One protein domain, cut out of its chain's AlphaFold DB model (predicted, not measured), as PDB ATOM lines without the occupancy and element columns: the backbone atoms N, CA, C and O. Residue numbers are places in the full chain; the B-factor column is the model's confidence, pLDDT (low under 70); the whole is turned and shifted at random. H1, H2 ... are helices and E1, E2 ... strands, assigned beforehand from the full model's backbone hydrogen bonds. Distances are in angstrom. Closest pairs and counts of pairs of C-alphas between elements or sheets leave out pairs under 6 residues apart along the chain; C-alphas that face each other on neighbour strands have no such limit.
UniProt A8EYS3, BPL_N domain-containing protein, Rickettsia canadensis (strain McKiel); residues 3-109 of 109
ATOM      1  N   TYR A   3     -35.649 -17.607  -0.810       85.50
ATOM      2  CA  TYR A   3     -34.772 -18.291   0.148       85.50
ATOM      3  C   TYR A   3     -35.449 -19.495   0.823       85.50
ATOM      4  O   TYR A   3     -34.815 -20.531   0.991       85.50
ATOM      5  N   VAL A   4     -36.742 -19.384   1.155       87.94
ATOM      6  CA  VAL A   4     -37.521 -20.469   1.774       87.94
ATOM      7  C   VAL A   4     -37.525 -21.692   0.863       87.94
ATOM      8  O   VAL A   4     -37.208 -22.784   1.312       87.94
ATOM      9  N   GLN A   5     -37.792 -21.490  -0.430       89.31
ATOM     10  CA  GLN A   5     -37.810 -22.565  -1.426       89.31
ATOM     11  C   GLN A   5     -36.445 -23.244  -1.580       89.31
ATOM     12  O   GLN A   5     -36.377 -24.459  -1.717       89.31
ATOM     13  N   LYS A   6     -35.347 -22.478  -1.521       90.88
ATOM     14  CA  LYS A   6     -33.988 -23.035  -1.607       90.88
ATOM     15  C   LYS A   6     -33.576 -23.844  -0.381       90.88
ATOM     16  O   LYS A   6     -32.783 -24.773  -0.512       90.88
ATOM     17  N   LEU A   7     -34.049 -23.459   0.802       92.69
ATOM     18  CA  LEU A   7     -33.701 -24.129   2.056       92.69
ATOM     19  C   LEU A   7     -34.621 -25.310   2.372       92.69
ATOM     20  O   LEU A   7     -34.237 -26.167   3.166       92.69
ATOM     21  N   GLN A   8     -35.801 -25.371   1.756       91.94
ATOM     22  CA  GLN A   8     -36.802 -26.394   2.028       91.94
ATOM     23  C   GLN A   8     -36.242 -27.819   1.867       91.94
ATOM     24  O   GLN A   8     -35.451 -28.111   0.963       91.94
ATOM     25  N   GLY A   9     -36.624 -28.715   2.777       94.19
ATOM     26  CA  GLY A   9     -36.112 -30.080   2.839       94.19
ATOM     27  C   GLY A   9     -34.653 -30.140   3.301       94.19
ATOM     28  O   GLY A   9     -34.348 -29.995   4.485       94.19
ATOM     29  N   LYS A  10     -33.717 -30.383   2.373       95.75
ATOM     30  CA  LYS A  10     -32.313 -30.694   2.718       95.75
ATOM     31  C   LYS A  10     -31.599 -29.551   3.447       95.75
ATOM     32  O   LYS A  10     -30.768 -29.820   4.312       95.75
ATOM     33  N   GLY A  11     -31.892 -28.294   3.106       96.06
ATOM     34  CA  GLY A  11     -31.286 -27.135   3.769       96.06
ATOM     35  C   GLY A  11     -31.708 -27.043   5.235       96.06
ATOM     36  O   GLY A  11     -30.859 -26.975   6.123       96.06
ATOM     37  N   ASN A  12     -33.010 -27.146   5.492       96.06
ATOM     38  CA  ASN A  12     -33.582 -27.148   6.836       96.06
ATOM     39  C   ASN A  12     -33.096 -28.336   7.663       96.06
ATOM     40  O   ASN A  12     -32.718 -28.148   8.817       96.06
ATOM     41  N   ALA A  13     -33.005 -29.527   7.065       96.12
ATOM     42  CA  ALA A  13     -32.454 -30.704   7.733       96.12
ATOM     43  C   ALA A  13     -30.998 -30.492   8.190       96.12
ATOM     44  O   ALA A  13     -30.636 -30.881   9.300       96.12
ATOM     45  N   ARG A  14     -30.167 -29.828   7.373       96.94
ATOM     46  CA  ARG A  14     -28.780 -29.495   7.742       96.94
ATOM     47  C   ARG A  14     -28.710 -28.476   8.875       96.94
ATOM     48  O   ARG A  14     -27.940 -28.686   9.806       96.94
ATOM     49  N   ILE A  15     -29.522 -27.418   8.824       96.38
ATOM     50  CA  ILE A  15     -29.590 -26.414   9.903       96.38
ATOM     51  C   ILE A  15     -30.031 -27.083  11.211       96.38
ATOM     52  O   ILE A  15     -29.399 -26.899  12.247       96.38
ATOM     53  N   GLN A  16     -31.067 -27.919  11.153       95.75
ATOM     54  CA  GLN A  16     -31.552 -28.689  12.297       95.75
ATOM     55  C   GLN A  16     -30.481 -29.626  12.861       95.75
ATOM     56  O   GLN A  16     -30.299 -29.698  14.072       95.75
ATOM     57  N   SER A  17     -29.740 -30.327  12.000       97.38
ATOM     58  CA  SER A  17     -28.632 -31.177  12.443       97.38
ATOM     59  C   SER A  17     -27.517 -30.369  13.105       97.38
ATOM     60  O   SER A  17     -26.985 -30.810  14.116       97.38
ATOM     61  N   TYR A  18     -27.166 -29.202  12.560       97.75
ATOM     62  CA  TYR A  18     -26.153 -28.321  13.138       97.75
ATOM     63  C   TYR A  18     -26.543 -27.870  14.553       97.75
ATOM     64  O   TYR A  18     -25.745 -27.996  15.477       97.75
ATOM     65  N   LEU A  19     -27.797 -27.452  14.742       96.75
ATOM     66  CA  LEU A  19     -28.332 -27.068  16.051       96.75
ATOM     67  C   LEU A  19     -28.346 -28.231  17.047       96.75
ATOM     68  O   LEU A  19     -27.917 -28.083  18.188       96.75
ATOM     69  N   LYS A  20     -28.791 -29.416  16.609       96.00
ATOM     70  CA  LYS A  20     -28.785 -30.633  17.442       96.00
ATOM     71  C   LYS A  20     -27.382 -31.030  17.903       96.00
ATOM     72  O   LYS A  20     -27.249 -31.636  18.959       96.00
ATOM     73  N   ASN A  21     -26.358 -30.661  17.137       97.81
ATOM     74  CA  ASN A  21     -24.954 -30.909  17.455       97.81
ATOM     75  C   ASN A  21     -24.302 -29.760  18.251       97.81
ATOM     76  O   ASN A  21     -23.078 -29.677  18.303       97.81
ATOM     77  N   GLY A  22     -25.099 -28.880  18.868       97.06
ATOM     78  CA  GLY A  22     -24.614 -27.800  19.733       97.06
ATOM     79  C   GLY A  22     -24.268 -26.499  19.008       97.06
ATOM     80  O   GLY A  22     -23.618 -25.640  19.592       97.06
ATOM     81  N   GLY A  23     -24.665 -26.351  17.743       97.56
ATOM     82  CA  GLY A  23     -24.537 -25.093  17.014       97.56
ATOM     83  C   GLY A  23     -25.573 -24.045  17.431       97.56
ATOM     84  O   GLY A  23     -26.649 -24.387  17.919       97.56
ATOM     85  N   ASP A  24     -25.280 -22.772  17.154       96.62
ATOM     86  CA  ASP A  24     -26.161 -21.637  17.454       96.62
ATOM     87  C   ASP A  24     -26.827 -21.066  16.193       96.62
ATOM     88  O   ASP A  24     -26.243 -21.032  15.110       96.62
ATOM     89  N   PHE A  25     -28.055 -20.555  16.324       95.00
ATOM     90  CA  PHE A  25     -28.773 -19.890  15.232       95.00
ATOM     91  C   PHE A  25     -29.036 -18.417  15.548       95.00
ATOM     92  O   PHE A  25     -29.663 -18.086  16.552       95.00
ATOM     93  N   LEU A  26     -28.638 -17.534  14.628       94.69
ATOM     94  CA  LEU A  26     -28.949 -16.106  14.666       94.69
ATOM     95  C   LEU A  26     -29.826 -15.727  13.467       94.69
ATOM     96  O   LEU A  26     -29.380 -15.720  12.321       94.69
ATOM     97  N   GLY A  27     -31.085 -15.380  13.735       91.81
ATOM     98  CA  GLY A  27     -32.031 -14.924  12.719       91.81
ATOM     99  C   GLY A  27     -32.127 -13.401  12.667       91.81
ATOM    100  O   GLY A  27     -32.535 -12.781  13.644       91.81
ATOM    101  N   ILE A  28     -31.823 -12.796  11.515       90.25
ATOM    102  CA  ILE A  28     -31.930 -11.343  11.291       90.25
ATOM    103  C   ILE A  28     -33.013 -11.064  10.245       90.25
ATOM    104  O   ILE A  28     -33.062 -11.727   9.208       90.25
ATOM    105  N   CYS A  29     -33.874 -10.071  10.496       89.69
ATOM    106  CA  CYS A  29     -34.966  -9.686   9.594       89.69
ATOM    107  C   CYS A  29     -35.830 -10.908   9.209       89.69
ATOM    108  O   CYS A  29     -36.357 -11.575  10.091       89.69
ATOM    109  N   ALA A  30     -35.940 -11.265   7.926       90.31
ATOM    110  CA  ALA A  30     -36.663 -12.457   7.466       90.31
ATOM    111  C   ALA A  30     -36.181 -13.765   8.130       90.31
ATOM    112  O   ALA A  30     -36.961 -14.707   8.272       90.31
ATOM    113  N   GLY A  31     -34.918 -13.821   8.567       92.25
ATOM    114  CA  GLY A  31     -34.344 -14.958   9.283       92.25
ATOM    115  C   GLY A  31     -34.912 -15.154  10.692       92.25
ATOM    116  O   GLY A  31     -35.060 -16.297  11.117       92.25
ATOM    117  N   SER A  32     -35.286 -14.083  11.407       93.44
ATOM    118  CA  SER A  32     -35.921 -14.231  12.729       93.44
ATOM    119  C   SER A  32     -37.309 -14.851  12.583       93.44
ATOM    120  O   SER A  32     -37.622 -15.838  13.239       93.44
ATOM    121  N   TYR A  33     -38.091 -14.372  11.617       94.00
ATOM    122  CA  TYR A  33     -39.370 -14.971  11.244       94.00
ATOM    123  C   TYR A  33     -39.240 -16.412  10.734       94.00
ATOM    124  O   TYR A  33     -40.134 -17.226  10.946       94.00
ATOM    125  N   TYR A  34     -38.130 -16.740  10.067       94.38
ATOM    126  CA  TYR A  34     -37.864 -18.088   9.563       94.38
ATOM    127  C   TYR A  34     -37.672 -19.122  10.680       94.38
ATOM    128  O   TYR A  34     -37.927 -20.303  10.459       94.38
ATOM    129  N   SER A  35     -37.245 -18.681  11.868       95.00
ATOM    130  CA  SER A  35     -37.033 -19.561  13.022       95.00
ATOM    131  C   SER A  35     -38.329 -20.097  13.633       95.00
ATOM    132  O   SER A  35     -38.307 -21.185  14.205       95.00
ATOM    133  N   GLY A  36     -39.442 -19.364  13.510       94.94
ATOM    134  CA  GLY A  36     -40.750 -19.787  14.007       94.94
ATOM    135  C   GLY A  36     -41.305 -20.995  13.261       94.94
ATOM    136  O   GLY A  36     -40.785 -21.392  12.220       94.94
ATOM    137  N   ASN A  37     -42.412 -21.547  13.755       95.31
ATOM    138  CA  ASN A  37     -43.195 -22.530  12.997       95.31
ATOM    139  C   ASN A  37     -44.232 -21.892  12.066       95.31
ATOM    140  O   ASN A  37     -44.711 -22.529  11.127       95.31
ATOM    141  N   TYR A  38     -44.537 -20.621  12.312       95.81
ATOM    142  CA  TYR A  38     -45.506 -19.835  11.577       95.81
ATOM    143  C   TYR A  38     -45.046 -18.384  11.518       95.81
ATOM    144  O   TYR A  38     -44.599 -17.821  12.521       95.81
ATOM    145  N   LEU A  39     -45.163 -17.782  10.341       95.19
ATOM    146  CA  LEU A  39     -44.927 -16.366  10.116       95.19
ATOM    147  C   LEU A  39     -46.264 -15.661   9.916       95.19
ATOM    148  O   LEU A  39     -47.049 -16.065   9.062       95.19
ATOM    149  N   GLU A  40     -46.461 -14.562  10.635       96.38
ATOM    150  CA  GLU A  40     -47.492 -13.570  10.333       96.38
ATOM    151  C   GLU A  40     -46.832 -12.193  10.272       96.38
ATOM    152  O   GLU A  40     -46.444 -11.647  11.299       96.38
ATOM    153  N   PHE A  41     -46.637 -11.648   9.076       95.75
ATOM    154  CA  PHE A  41     -46.037 -10.333   8.871       95.75
ATOM    155  C   PHE A  41     -47.042  -9.392   8.216       95.75
ATOM    156  O   PHE A  41     -47.606  -9.732   7.181       95.75
ATOM    157  N   ALA A  42     -47.220  -8.208   8.806       95.25
ATOM    158  CA  ALA A  42     -48.036  -7.110   8.293       95.25
ATOM    159  C   ALA A  42     -49.448  -7.553   7.858       95.25
ATOM    160  O   ALA A  42     -49.935  -7.167   6.794       95.25
ATOM    161  N   LYS A  43     -50.090  -8.385   8.687       95.38
ATOM    162  CA  LYS A  43     -51.424  -8.926   8.426       95.38
ATOM    163  C   LYS A  43     -52.455  -7.828   8.161       95.38
ATOM    164  O   LYS A  43     -52.491  -6.830   8.879       95.38
ATOM    165  N   GLY A  44     -53.292  -8.030   7.148       94.81
ATOM    166  CA  GLY A  44     -54.314  -7.087   6.700       94.81
ATOM    167  C   GLY A  44     -53.777  -5.938   5.842       94.81
ATOM    168  O   GLY A  44     -54.486  -4.956   5.639       94.81
ATOM    169  N   THR A  45     -52.538  -6.024   5.350       93.50
ATOM    170  CA  THR A  45     -51.929  -4.997   4.489       93.50
ATOM    171  C   THR A  45     -51.531  -5.568   3.129       93.50
ATOM    172  O   THR A  45     -51.486  -6.777   2.925       93.50
ATOM    173  N   ASN A  46     -51.183  -4.697   2.184       94.25
ATOM    174  CA  ASN A  46     -50.717  -5.087   0.850       94.25
ATOM    175  C   ASN A  46     -49.334  -5.767   0.829       94.25
ATOM    176  O   ASN A  46     -48.929  -6.276  -0.213       94.25
ATOM    177  N   ILE A  47     -48.602  -5.755   1.944       92.94
ATOM    178  CA  ILE A  47     -47.283  -6.391   2.097       92.94
ATOM    179  C   ILE A  47     -47.344  -7.601   3.039       92.94
ATOM    180  O   ILE A  47     -46.326  -8.015   3.597       92.94
ATOM    181  N   GLU A  48     -48.548  -8.136   3.247       95.62
ATOM    182  CA  GLU A  48     -48.797  -9.275   4.117       95.62
ATOM    183  C   GLU A  48     -47.984 -10.507   3.692       95.62
ATOM    184  O   GLU A  48     -47.913 -10.874   2.516       95.62
ATOM    185  N   VAL A  49     -47.404 -11.188   4.681       94.38
ATOM    186  CA  VAL A  49     -46.838 -12.524   4.498       94.38
ATOM    187  C   VAL A  49     -47.309 -13.418   5.632       94.38
ATOM    188  O   VAL A  49     -46.865 -13.279   6.771       94.38
ATOM    189  N   ILE A  50     -48.162 -14.381   5.297       95.88
ATOM    190  CA  ILE A  50     -48.692 -15.370   6.233       95.88
ATOM    191  C   ILE A  50     -48.405 -16.763   5.696       95.88
ATOM    192  O   ILE A  50     -48.808 -17.094   4.583       95.88
ATOM    193  N   CYS A  51     -47.642 -17.562   6.440       94.38
ATOM    194  CA  CYS A  51     -47.313 -18.925   6.021       94.38
ATOM    195  C   CYS A  51     -46.621 -19.737   7.115       94.38
ATOM    196  O   CYS A  51     -45.938 -19.205   7.992       94.38
ATOM    197  N   GLU A  52     -46.723 -21.056   6.990       94.69
ATOM    198  CA  GLU A  52     -45.944 -21.990   7.792       94.69
ATOM    199  C   GLU A  52     -44.447 -21.939   7.456       94.69
ATOM    200  O   GLU A  52     -44.005 -21.488   6.389       94.69
ATOM    201  N   ARG A  53     -43.643 -22.412   8.404       92.88
ATOM    202  CA  ARG A  53     -42.194 -22.529   8.285       92.88
ATOM    203  C   ARG A  53     -41.790 -23.946   8.644       92.88
ATOM    204  O   ARG A  53     -42.160 -24.445   9.698       92.88
ATOM    205  N   GLU A  54     -41.036 -24.592   7.759       93.38
ATOM    206  CA  GLU A  54     -40.538 -25.956   7.977       93.38
ATOM    207  C   GLU A  54     -39.419 -25.989   9.027       93.38
ATOM    208  O   GLU A  54     -39.308 -26.964   9.762       93.38
ATOM    209  N   LEU A  55     -38.617 -24.920   9.125       93.62
ATOM    210  CA  LEU A  55     -37.439 -24.904   9.986       93.62
ATOM    211  C   LEU A  55     -37.785 -25.085  11.474       93.62
ATOM    212  O   LEU A  55     -37.081 -25.845  12.122       93.62
ATOM    213  N   LYS A  56     -38.845 -24.457  12.009       93.81
ATOM    214  CA  LYS A  56     -39.413 -24.733  13.353       93.81
ATOM    215  C   LYS A  56     -38.369 -24.845  14.484       93.81
ATOM    216  O   LYS A  56     -38.414 -25.776  15.279       93.81
ATOM    217  N   ILE A  57     -37.417 -23.912  14.562       94.25
ATOM    218  CA  ILE A  57     -36.493 -23.834  15.714       94.25
ATOM    219  C   ILE A  57     -37.267 -23.376  16.951       94.25
ATOM    220  O   ILE A  57     -37.131 -23.925  18.040       94.25
ATOM    221  N   PHE A  58     -38.115 -22.372  16.758       94.62
ATOM    222  CA  PHE A  58     -39.060 -21.889  17.738       94.62
ATOM    223  C   PHE A  58     -40.447 -22.448  17.409       94.62
ATOM    224  O   PHE A  58     -41.029 -22.146  16.368       94.62
ATOM    225  N   ASN A  59     -41.003 -23.260  18.309       92.56
ATOM    226  CA  ASN A  59     -42.261 -23.992  18.093       92.56
ATOM    227  C   ASN A  59     -43.531 -23.128  18.193       92.56
ATOM    228  O   ASN A  59     -44.624 -23.651  18.416       92.56
ATOM    229  N   ARG A  60     -43.416 -21.806  18.045       95.81
ATOM    230  CA  ARG A  60     -44.554 -20.880  18.040       95.81
ATOM    231  C   ARG A  60     -44.405 -19.870  16.907       95.81
ATOM    232  O   ARG A  60     -43.384 -19.813  16.214       95.81
ATOM    233  N   ALA A  61     -45.461 -19.093  16.702       95.69
ATOM    234  CA  ALA A  61     -45.492 -18.085  15.663       95.69
ATOM    235  C   ALA A  61     -44.525 -16.935  15.979       95.69
ATOM    236  O   ALA A  61     -44.431 -16.481  17.122       95.69
ATOM    237  N   VAL A  62     -43.866 -16.424  14.942       96.44
ATOM    238  CA  VAL A  62     -43.201 -15.120  14.984       96.44
ATOM    239  C   VAL A  62     -44.089 -14.150  14.219       96.44
ATOM    240  O   VAL A  62     -44.349 -14.337  13.026       96.44
ATOM    241  N   ARG A  63     -44.594 -13.139  14.925       96.25
ATOM    242  CA  ARG A  63     -45.602 -12.213  14.403       96.25
ATOM    243  C   ARG A  63     -45.057 -10.803  14.331       96.25
ATOM    244  O   ARG A  63     -44.304 -10.383  15.197       96.25
ATOM    245  N   GLY A  64     -45.442 -10.058  13.313       94.31
ATOM    246  CA  GLY A  64     -45.089  -8.665  13.118       94.31
ATOM    247  C   GLY A  64     -46.186  -7.967  12.319       94.31
ATOM    248  O   GLY A  64     -46.918  -8.589  11.562       94.31
ATOM    249  N   LEU A  65     -46.351  -6.663  12.444       93.38
ATOM    250  CA  LEU A  65     -45.438  -5.719  13.078       93.38
ATOM    251  C   LEU A  65     -45.928  -5.374  14.485       93.38
ATOM    252  O   LEU A  65     -47.125  -5.237  14.701       93.38
ATOM    253  N   LEU A  66     -45.005  -5.239  15.435       90.94
ATOM    254  CA  LEU A  66     -45.345  -5.061  16.846       90.94
ATOM    255  C   LEU A  66     -45.879  -3.662  17.188       90.94
ATOM    256  O   LEU A  66     -46.880  -3.553  17.886       90.94
ATOM    257  N   LEU A  67     -45.191  -2.597  16.758       92.62
ATOM    258  CA  LEU A  67     -45.456  -1.239  17.270       92.62
ATOM    259  C   LEU A  67     -46.084  -0.291  16.244       92.62
ATOM    260  O   LEU A  67     -46.764   0.658  16.625       92.62
ATOM    261  N   ALA A  68     -45.822  -0.495  14.954       93.75
ATOM    262  CA  ALA A  68     -46.320   0.367  13.887       93.75
ATOM    263  C   ALA A  68     -46.256  -0.344  12.522       93.75
ATOM    264  O   ALA A  68     -45.434  -1.251  12.358       93.75
ATOM    265  N   PRO A  69     -47.064   0.084  11.530       94.25
ATOM    266  CA  PRO A  69     -46.951  -0.392  10.153       94.25
ATOM    267  C   PRO A  69     -45.571  -0.108   9.550       94.25
ATOM    268  O   PRO A  69     -44.929   0.885   9.888       94.25
ATOM    269  N   TYR A  70     -45.140  -0.959   8.623       94.06
ATOM    270  CA  TYR A  70     -43.842  -0.883   7.967       94.06
ATOM    271  C   TYR A  70     -44.034  -0.357   6.554       94.06
ATOM    272  O   TYR A  70     -44.952  -0.767   5.849       94.06
ATOM    273  N   TYR A  71     -43.148   0.543   6.150       93.56
ATOM    274  CA  TYR A  71     -43.194   1.188   4.850       93.56
ATOM    275  C   TYR A  71     -41.840   0.989   4.179       93.56
ATOM    276  O   TYR A  71     -40.817   1.445   4.692       93.56
ATOM    277  N   TYR A  72     -41.830   0.305   3.038       90.44
ATOM    278  CA  TYR A  72     -40.613   0.154   2.245       90.44
ATOM    279  C   TYR A  72     -40.052   1.526   1.860       90.44
ATOM    280  O   TYR A  72     -40.805   2.439   1.525       90.44
ATOM    281  N   ASN A  73     -38.724   1.659   1.918       92.12
ATOM    282  CA  ASN A  73     -37.992   2.885   1.578       92.12
ATOM    283  C   ASN A  73     -38.443   4.133   2.364       92.12
ATOM    284  O   ASN A  73     -38.313   5.256   1.884       92.12
ATOM    285  N   SER A  74     -38.994   3.954   3.570       93.69
ATOM    286  CA  SER A  74     -39.480   5.052   4.404       93.69
ATOM    287  C   SER A  74     -39.285   4.777   5.897       93.69
ATOM    288  O   SER A  74     -39.265   3.634   6.351       93.69
ATOM    289  N   HIS A  75     -39.194   5.851   6.682       94.44
ATOM    290  CA  HIS A  75     -39.155   5.813   8.146       94.44
ATOM    291  C   HIS A  75     -40.484   6.224   8.795       94.44
ATOM    292  O   HIS A  75     -40.543   6.416  10.005       94.44
ATOM    293  N   LYS A  76     -41.581   6.322   8.031       95.38
ATOM    294  CA  LYS A  76     -42.912   6.695   8.559       95.38
ATOM    295  C   LYS A  76     -43.394   5.772   9.693       95.38
ATOM    296  O   LYS A  76     -44.077   6.195  10.629       95.38
ATOM    297  N   GLY A  77     -43.021   4.497   9.607       93.69
ATOM    298  CA  GLY A  77     -43.298   3.472  10.614       93.69
ATOM    299  C   GLY A  77     -42.328   3.457  11.794       93.69
ATOM    300  O   GLY A  77     -42.560   2.730  12.756       93.69
ATOM    301  N   ALA A  78     -41.248   4.237  11.745       96.19
ATOM    302  CA  ALA A  78     -40.213   4.181  12.760       96.19
ATOM    303  C   ALA A  78     -40.699   4.762  14.095       96.19
ATOM    304  O   ALA A  78     -41.477   5.720  14.133       96.19
ATOM    305  N   ARG A  79     -40.251   4.175  15.202       95.81
ATOM    306  CA  ARG A  79     -40.580   4.586  16.571       95.81
ATOM    307  C   ARG A  79     -39.323   4.538  17.431       95.81
ATOM    308  O   ARG A  79     -38.533   3.606  17.318       95.81
ATOM    309  N   ALA A  80     -39.174   5.502  18.332       96.12
ATOM    310  CA  ALA A  80     -38.301   5.346  19.489       96.12
ATOM    311  C   ALA A  80     -39.050   4.482  20.513       96.12
ATOM    312  O   ALA A  80     -39.924   4.969  21.229       96.12
ATOM    313  N   ALA A  81     -38.782   3.179  20.518       94.00
ATOM    314  CA  ALA A  81     -39.468   2.231  21.384       94.00
ATOM    315  C   ALA A  81     -38.772   2.162  22.743       94.00
ATOM    316  O   ALA A  81     -37.588   1.838  22.814       94.00
ATOM    317  N   TYR A  82     -39.509   2.452  23.814       93.94
ATOM    318  CA  TYR A  82     -39.004   2.286  25.172       93.94
ATOM    319  C   TYR A  82     -38.837   0.796  25.497       93.94
ATOM    320  O   TYR A  82     -39.750  -0.004  25.281       93.94
ATOM    321  N   LEU A  83     -37.680   0.431  26.037       91.44
ATOM    322  CA  LEU A  83     -37.375  -0.903  26.534       91.44
ATOM    323  C   LEU A  83     -36.914  -0.829  27.978       91.44
ATOM    324  O   LEU A  83     -36.110   0.022  28.350       91.44
ATOM    325  N   LYS A  84     -37.361  -1.806  28.763       91.19
ATOM    326  CA  LYS A  84     -36.890  -2.040  30.123       91.19
ATOM    327  C   LYS A  84     -36.116  -3.349  30.161       91.19
ATOM    328  O   LYS A  84     -36.631  -4.390  29.752       91.19
ATOM    329  N   ILE A  85     -34.887  -3.300  30.656       88.25
ATOM    330  CA  ILE A  85     -34.050  -4.487  30.805       88.25
ATOM    331  C   ILE A  85     -34.573  -5.285  31.996       88.25
ATOM    332  O   ILE A  85     -34.787  -4.761  33.092       88.25
ATOM    333  N   ASN A  86     -34.811  -6.576  31.768       86.06
ATOM    334  CA  ASN A  86     -35.264  -7.469  32.819       86.06
ATOM    335  C   ASN A  86     -34.137  -7.665  33.841       86.06
ATOM    336  O   ASN A  86     -33.160  -8.355  33.564       86.06
ATOM    337  N   SER A  87     -34.308  -7.100  35.036       80.06
ATOM    338  CA  SER A  87     -33.332  -7.161  36.132       80.06
ATOM    339  C   SER A  87     -33.048  -8.579  36.642       80.06
ATOM    340  O   SER A  87     -32.069  -8.782  37.357       80.06
ATOM    341  N   LYS A  88     -33.875  -9.570  36.279       84.88
ATOM    342  CA  LYS A  88     -33.620 -10.989  36.575       84.88
ATOM    343  C   LYS A  88     -32.532 -11.590  35.688       84.88
ATOM    344  O   LYS A  88     -31.910 -12.575  36.081       84.88
ATOM    345  N   LEU A  89     -32.304 -11.023  34.502       79.50
ATOM    346  CA  LEU A  89     -31.158 -11.374  33.678       79.50
ATOM    347  C   LEU A  89     -29.951 -10.781  34.407       79.50
ATOM    348  O   LEU A  89     -29.781  -9.566  34.408       79.50
ATOM    349  N   LYS A  90     -29.167 -11.613  35.104       76.88
ATOM    350  CA  LYS A  90     -27.956 -11.218  35.854       76.88
ATOM    351  C   LYS A  90     -26.834 -10.773  34.900       76.88
ATOM    352  O   LYS A  90     -25.742 -11.330  34.895       76.88
ATOM    353  N   LEU A  91     -27.137  -9.819  34.031       80.56
ATOM    354  CA  LEU A  91     -26.240  -9.247  33.046       80.56
ATOM    355  C   LEU A  91     -25.403  -8.176  33.736       80.56
ATOM    356  O   LEU A  91     -25.924  -7.382  34.519       80.56
ATOM    357  N   ASN A  92     -24.114  -8.114  33.416       81.81
ATOM    358  CA  ASN A  92     -23.222  -7.059  33.896       81.81
ATOM    359  C   ASN A  92     -23.431  -5.761  33.089       81.81
ATOM    360  O   ASN A  92     -22.516  -5.244  32.453       81.81
ATOM    361  N   ILE A  93     -24.677  -5.283  33.038       81.56
ATOM    362  CA  ILE A  93     -25.101  -4.115  32.261       81.56
ATOM    363  C   ILE A  93     -25.639  -3.066  33.235       81.56
ATOM    364  O   ILE A  93     -26.557  -3.327  34.006       81.56
ATOM    365  N   LYS A  94     -25.063  -1.857  33.195       82.94
ATOM    366  CA  LYS A  94     -25.476  -0.727  34.051       82.94
ATOM    367  C   LYS A  94     -26.763  -0.041  33.577       82.94
ATOM    368  O   LYS A  94     -27.406   0.661  34.352       82.94
ATOM    369  N   ILE A  95     -27.123  -0.226  32.309       85.75
ATOM    370  CA  ILE A  95     -28.323   0.340  31.688       85.75
ATOM    371  C   ILE A  95     -29.540  -0.451  32.184       85.75
ATOM    372  O   ILE A  95     -29.534  -1.679  32.139       85.75
ATOM    373  N   LYS A  96     -30.572   0.240  32.680       87.62
ATOM    374  CA  LYS A  96     -31.811  -0.380  33.196       87.62
ATOM    375  C   LYS A  96     -32.970  -0.278  32.213       87.62
ATOM    376  O   LYS A  96     -33.833  -1.152  32.175       87.62
ATOM    377  N   ASP A  97     -32.981   0.779  31.426       92.62
ATOM    378  CA  ASP A  97     -33.963   1.067  30.401       92.62
ATOM    379  C   ASP A  97     -33.371   2.021  29.360       92.62
ATOM    380  O   ASP A  97     -32.240   2.498  29.487       92.62
ATOM    381  N   GLY A  98     -34.113   2.241  28.285       93.00
ATOM    382  CA  GLY A  98     -33.716   3.156  27.230       93.00
ATOM    383  C   GLY A  98     -34.682   3.115  26.063       93.00
ATOM    384  O   GLY A  98     -35.704   2.432  26.100       93.00
ATOM    385  N   TYR A  99     -34.337   3.841  25.010       94.88
ATOM    386  CA  TYR A  99     -35.084   3.833  23.762       94.88
ATOM    387  C   TYR A  99     -34.261   3.146  22.682       94.88
ATOM    388  O   TYR A  99     -33.075   3.430  22.526       94.88
ATOM    389  N   ILE A 100     -34.901   2.263  21.922       92.19
ATOM    390  CA  ILE A 100     -34.321   1.694  20.707       92.19
ATOM    391  C   ILE A 100     -35.026   2.245  19.481       92.19
ATOM    392  O   ILE A 100     -36.220   2.554  19.498       92.19
ATOM    393  N   PHE A 101     -34.287   2.323  18.385       94.25
ATOM    394  CA  PHE A 101     -34.879   2.585  17.089       94.25
ATOM    395  C   PHE A 101     -35.607   1.330  16.597       94.25
ATOM    396  O   PHE A 101     -34.986   0.328  16.247       94.25
ATOM    397  N   TYR A 102     -36.935   1.385  16.579       93.38
ATOM    398  CA  TYR A 102     -37.788   0.368  15.981       93.38
ATOM    399  C   TYR A 102     -38.208   0.830  14.589       93.38
ATOM    400  O   TYR A 102     -38.803   1.894  14.455       93.38
ATOM    401  N   ASN A 103     -37.963   0.027  13.556       93.19
ATOM    402  CA  ASN A 103     -38.489   0.284  12.215       93.19
ATOM    403  C   ASN A 103     -38.949  -1.022  11.567       93.19
ATOM    404  O   ASN A 103     -38.323  -1.555  10.652       93.19
ATOM    405  N   GLY A 104     -40.043  -1.546  12.109       89.44
ATOM    406  CA  GLY A 104     -40.523  -2.879  11.799       89.44
ATOM    407  C   GLY A 104     -39.729  -3.969  12.514       89.44
ATOM    408  O   GLY A 104     -38.619  -3.768  13.000       89.44
ATOM    409  N   GLY A 105     -40.353  -5.135  12.640       88.56
ATOM    410  CA  GLY A 105     -39.805  -6.241  13.414       88.56
ATOM    411  C   GLY A 105     -40.905  -7.070  14.052       88.56
ATOM    412  O   GLY A 105     -41.996  -6.559  14.339       88.56
ATOM    413  N   GLY A 106     -40.591  -8.350  14.228       91.12
ATOM    414  CA  GLY A 106     -41.492  -9.337  14.785       91.12
ATOM    415  C   GLY A 106     -41.200  -9.604  16.252       91.12
ATOM    416  O   GLY A 106     -40.111  -9.318  16.745       91.12
ATOM    417  N   TYR A 107     -42.179 -10.178  16.929       92.25
ATOM    418  CA  TYR A 107     -42.069 -10.696  18.276       92.25
ATOM    419  C   TYR A 107     -42.356 -12.197  18.277       92.25
ATOM    420  O   TYR A 107     -43.070 -12.732  17.425       92.25
ATOM    421  N   PHE A 108     -41.763 -12.871  19.252       93.44
ATOM    422  CA  PHE A 108     -41.913 -14.299  19.475       93.44
ATOM    423  C   PHE A 108     -43.104 -14.494  20.419       93.44
ATOM    424  O   PHE A 108     -43.099 -13.939  21.518       93.44
ATOM    425  N   CYS A 109     -44.144 -15.190  19.949       87.44
ATOM    426  CA  CYS A 109     -45.398 -15.370  20.691       87.44
ATOM    427  C   CYS A 109     -45.274 -16.359  21.840       87.44
ATOM    428  O   CYS A 109     -44.556 -17.375  21.695       87.44
TER     429      CYS A 109
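Overview. This is residues 3 to 109 of the 109 residues of the protein "BPL_N domain-containing protein" of Rickettsia canadensis (strain McKiel) (UniProt A8EYS3). A small three-stranded sheet, E2 E1 E3, has the short helix H3 packed along one face, while H1 and H2 lie off to one side of this sheet and a separate two-stranded hairpin, E4 and E5, stands off to the other. The parts are loosely joined, and near the end of the printed part residues 107 to 108 come back from the hairpin to pair with E3. The printed part has 107 residues, with three named helices and then five named strands along the chain; the larger sheet, in the order E2 E1 E3, is mixed, and E4 with E5 is antiparallel. The class is mixed, helices and strands, with under half of the residues in named elements. The whole is loose, with a radius of gyration of the C-alphas of 16.1 A, and flat, spanning 42 by 41 by 22 A.

Along the chain. In the larger sheet, E1 is residues 36 to 41, 12.0 A long; E2 is residues 49 to 52; and E3 is residues 58 to 64, 15.3 A long. H3 is residues 30 to 35, 9.0 A long. H1 is residues 3 to 7, beginning at C-alpha 3 (-34.772, -18.291, 0.148), and H2 is residues 10 to 20, 15.1 A long. E4 is residues 79 to 84, 15.5 A long, and E5 is residues 97 to 102, 14.9 A long, ending at C-alpha 102 (-37.788, 0.368, 15.981).

Arrangement. E1 is the inner strand. E1 and E3 are parallel at 7 degrees, with N 64 and O 40 at 2.8 A, within hydrogen-bond range. E1 and E2 form a hairpin, antiparallel at 166 degrees, with N 41 and O 49 at 2.8 A. H3 is on this sheet, over E3, at a height over the sheet of 8.3 A; it runs along the strands, at 7 degrees to E3 on the local plane. Their closest C-alphas are those of Tyr 33 and Val 62, 5.4 A apart. Residues 62 to 63 of E3 pair antiparallel with residues 107 to 108. H1 and H2 are not on the sheet and meet only through their link; H1 and H3 are near each other. E4 and E5 form a hairpin, antiparallel at 148 degrees, with N 81 and O 100 at 2.8 A. E5 and E3 are apart. In H1, H2 and H3 every O i to N i+4 pair is within hydrogen-bond range.

Size, cuts and confidence. The two C-alphas farthest apart, those of Gly 9 and Lys 94, are 44.1 A apart. The printed part has no cut. The links E3 to E4, residues 65 to 78, and E4 to E5, residues 85 to 96, are long. The mean pLDDT of the printed part is 92.7, and no printed residue is under 70.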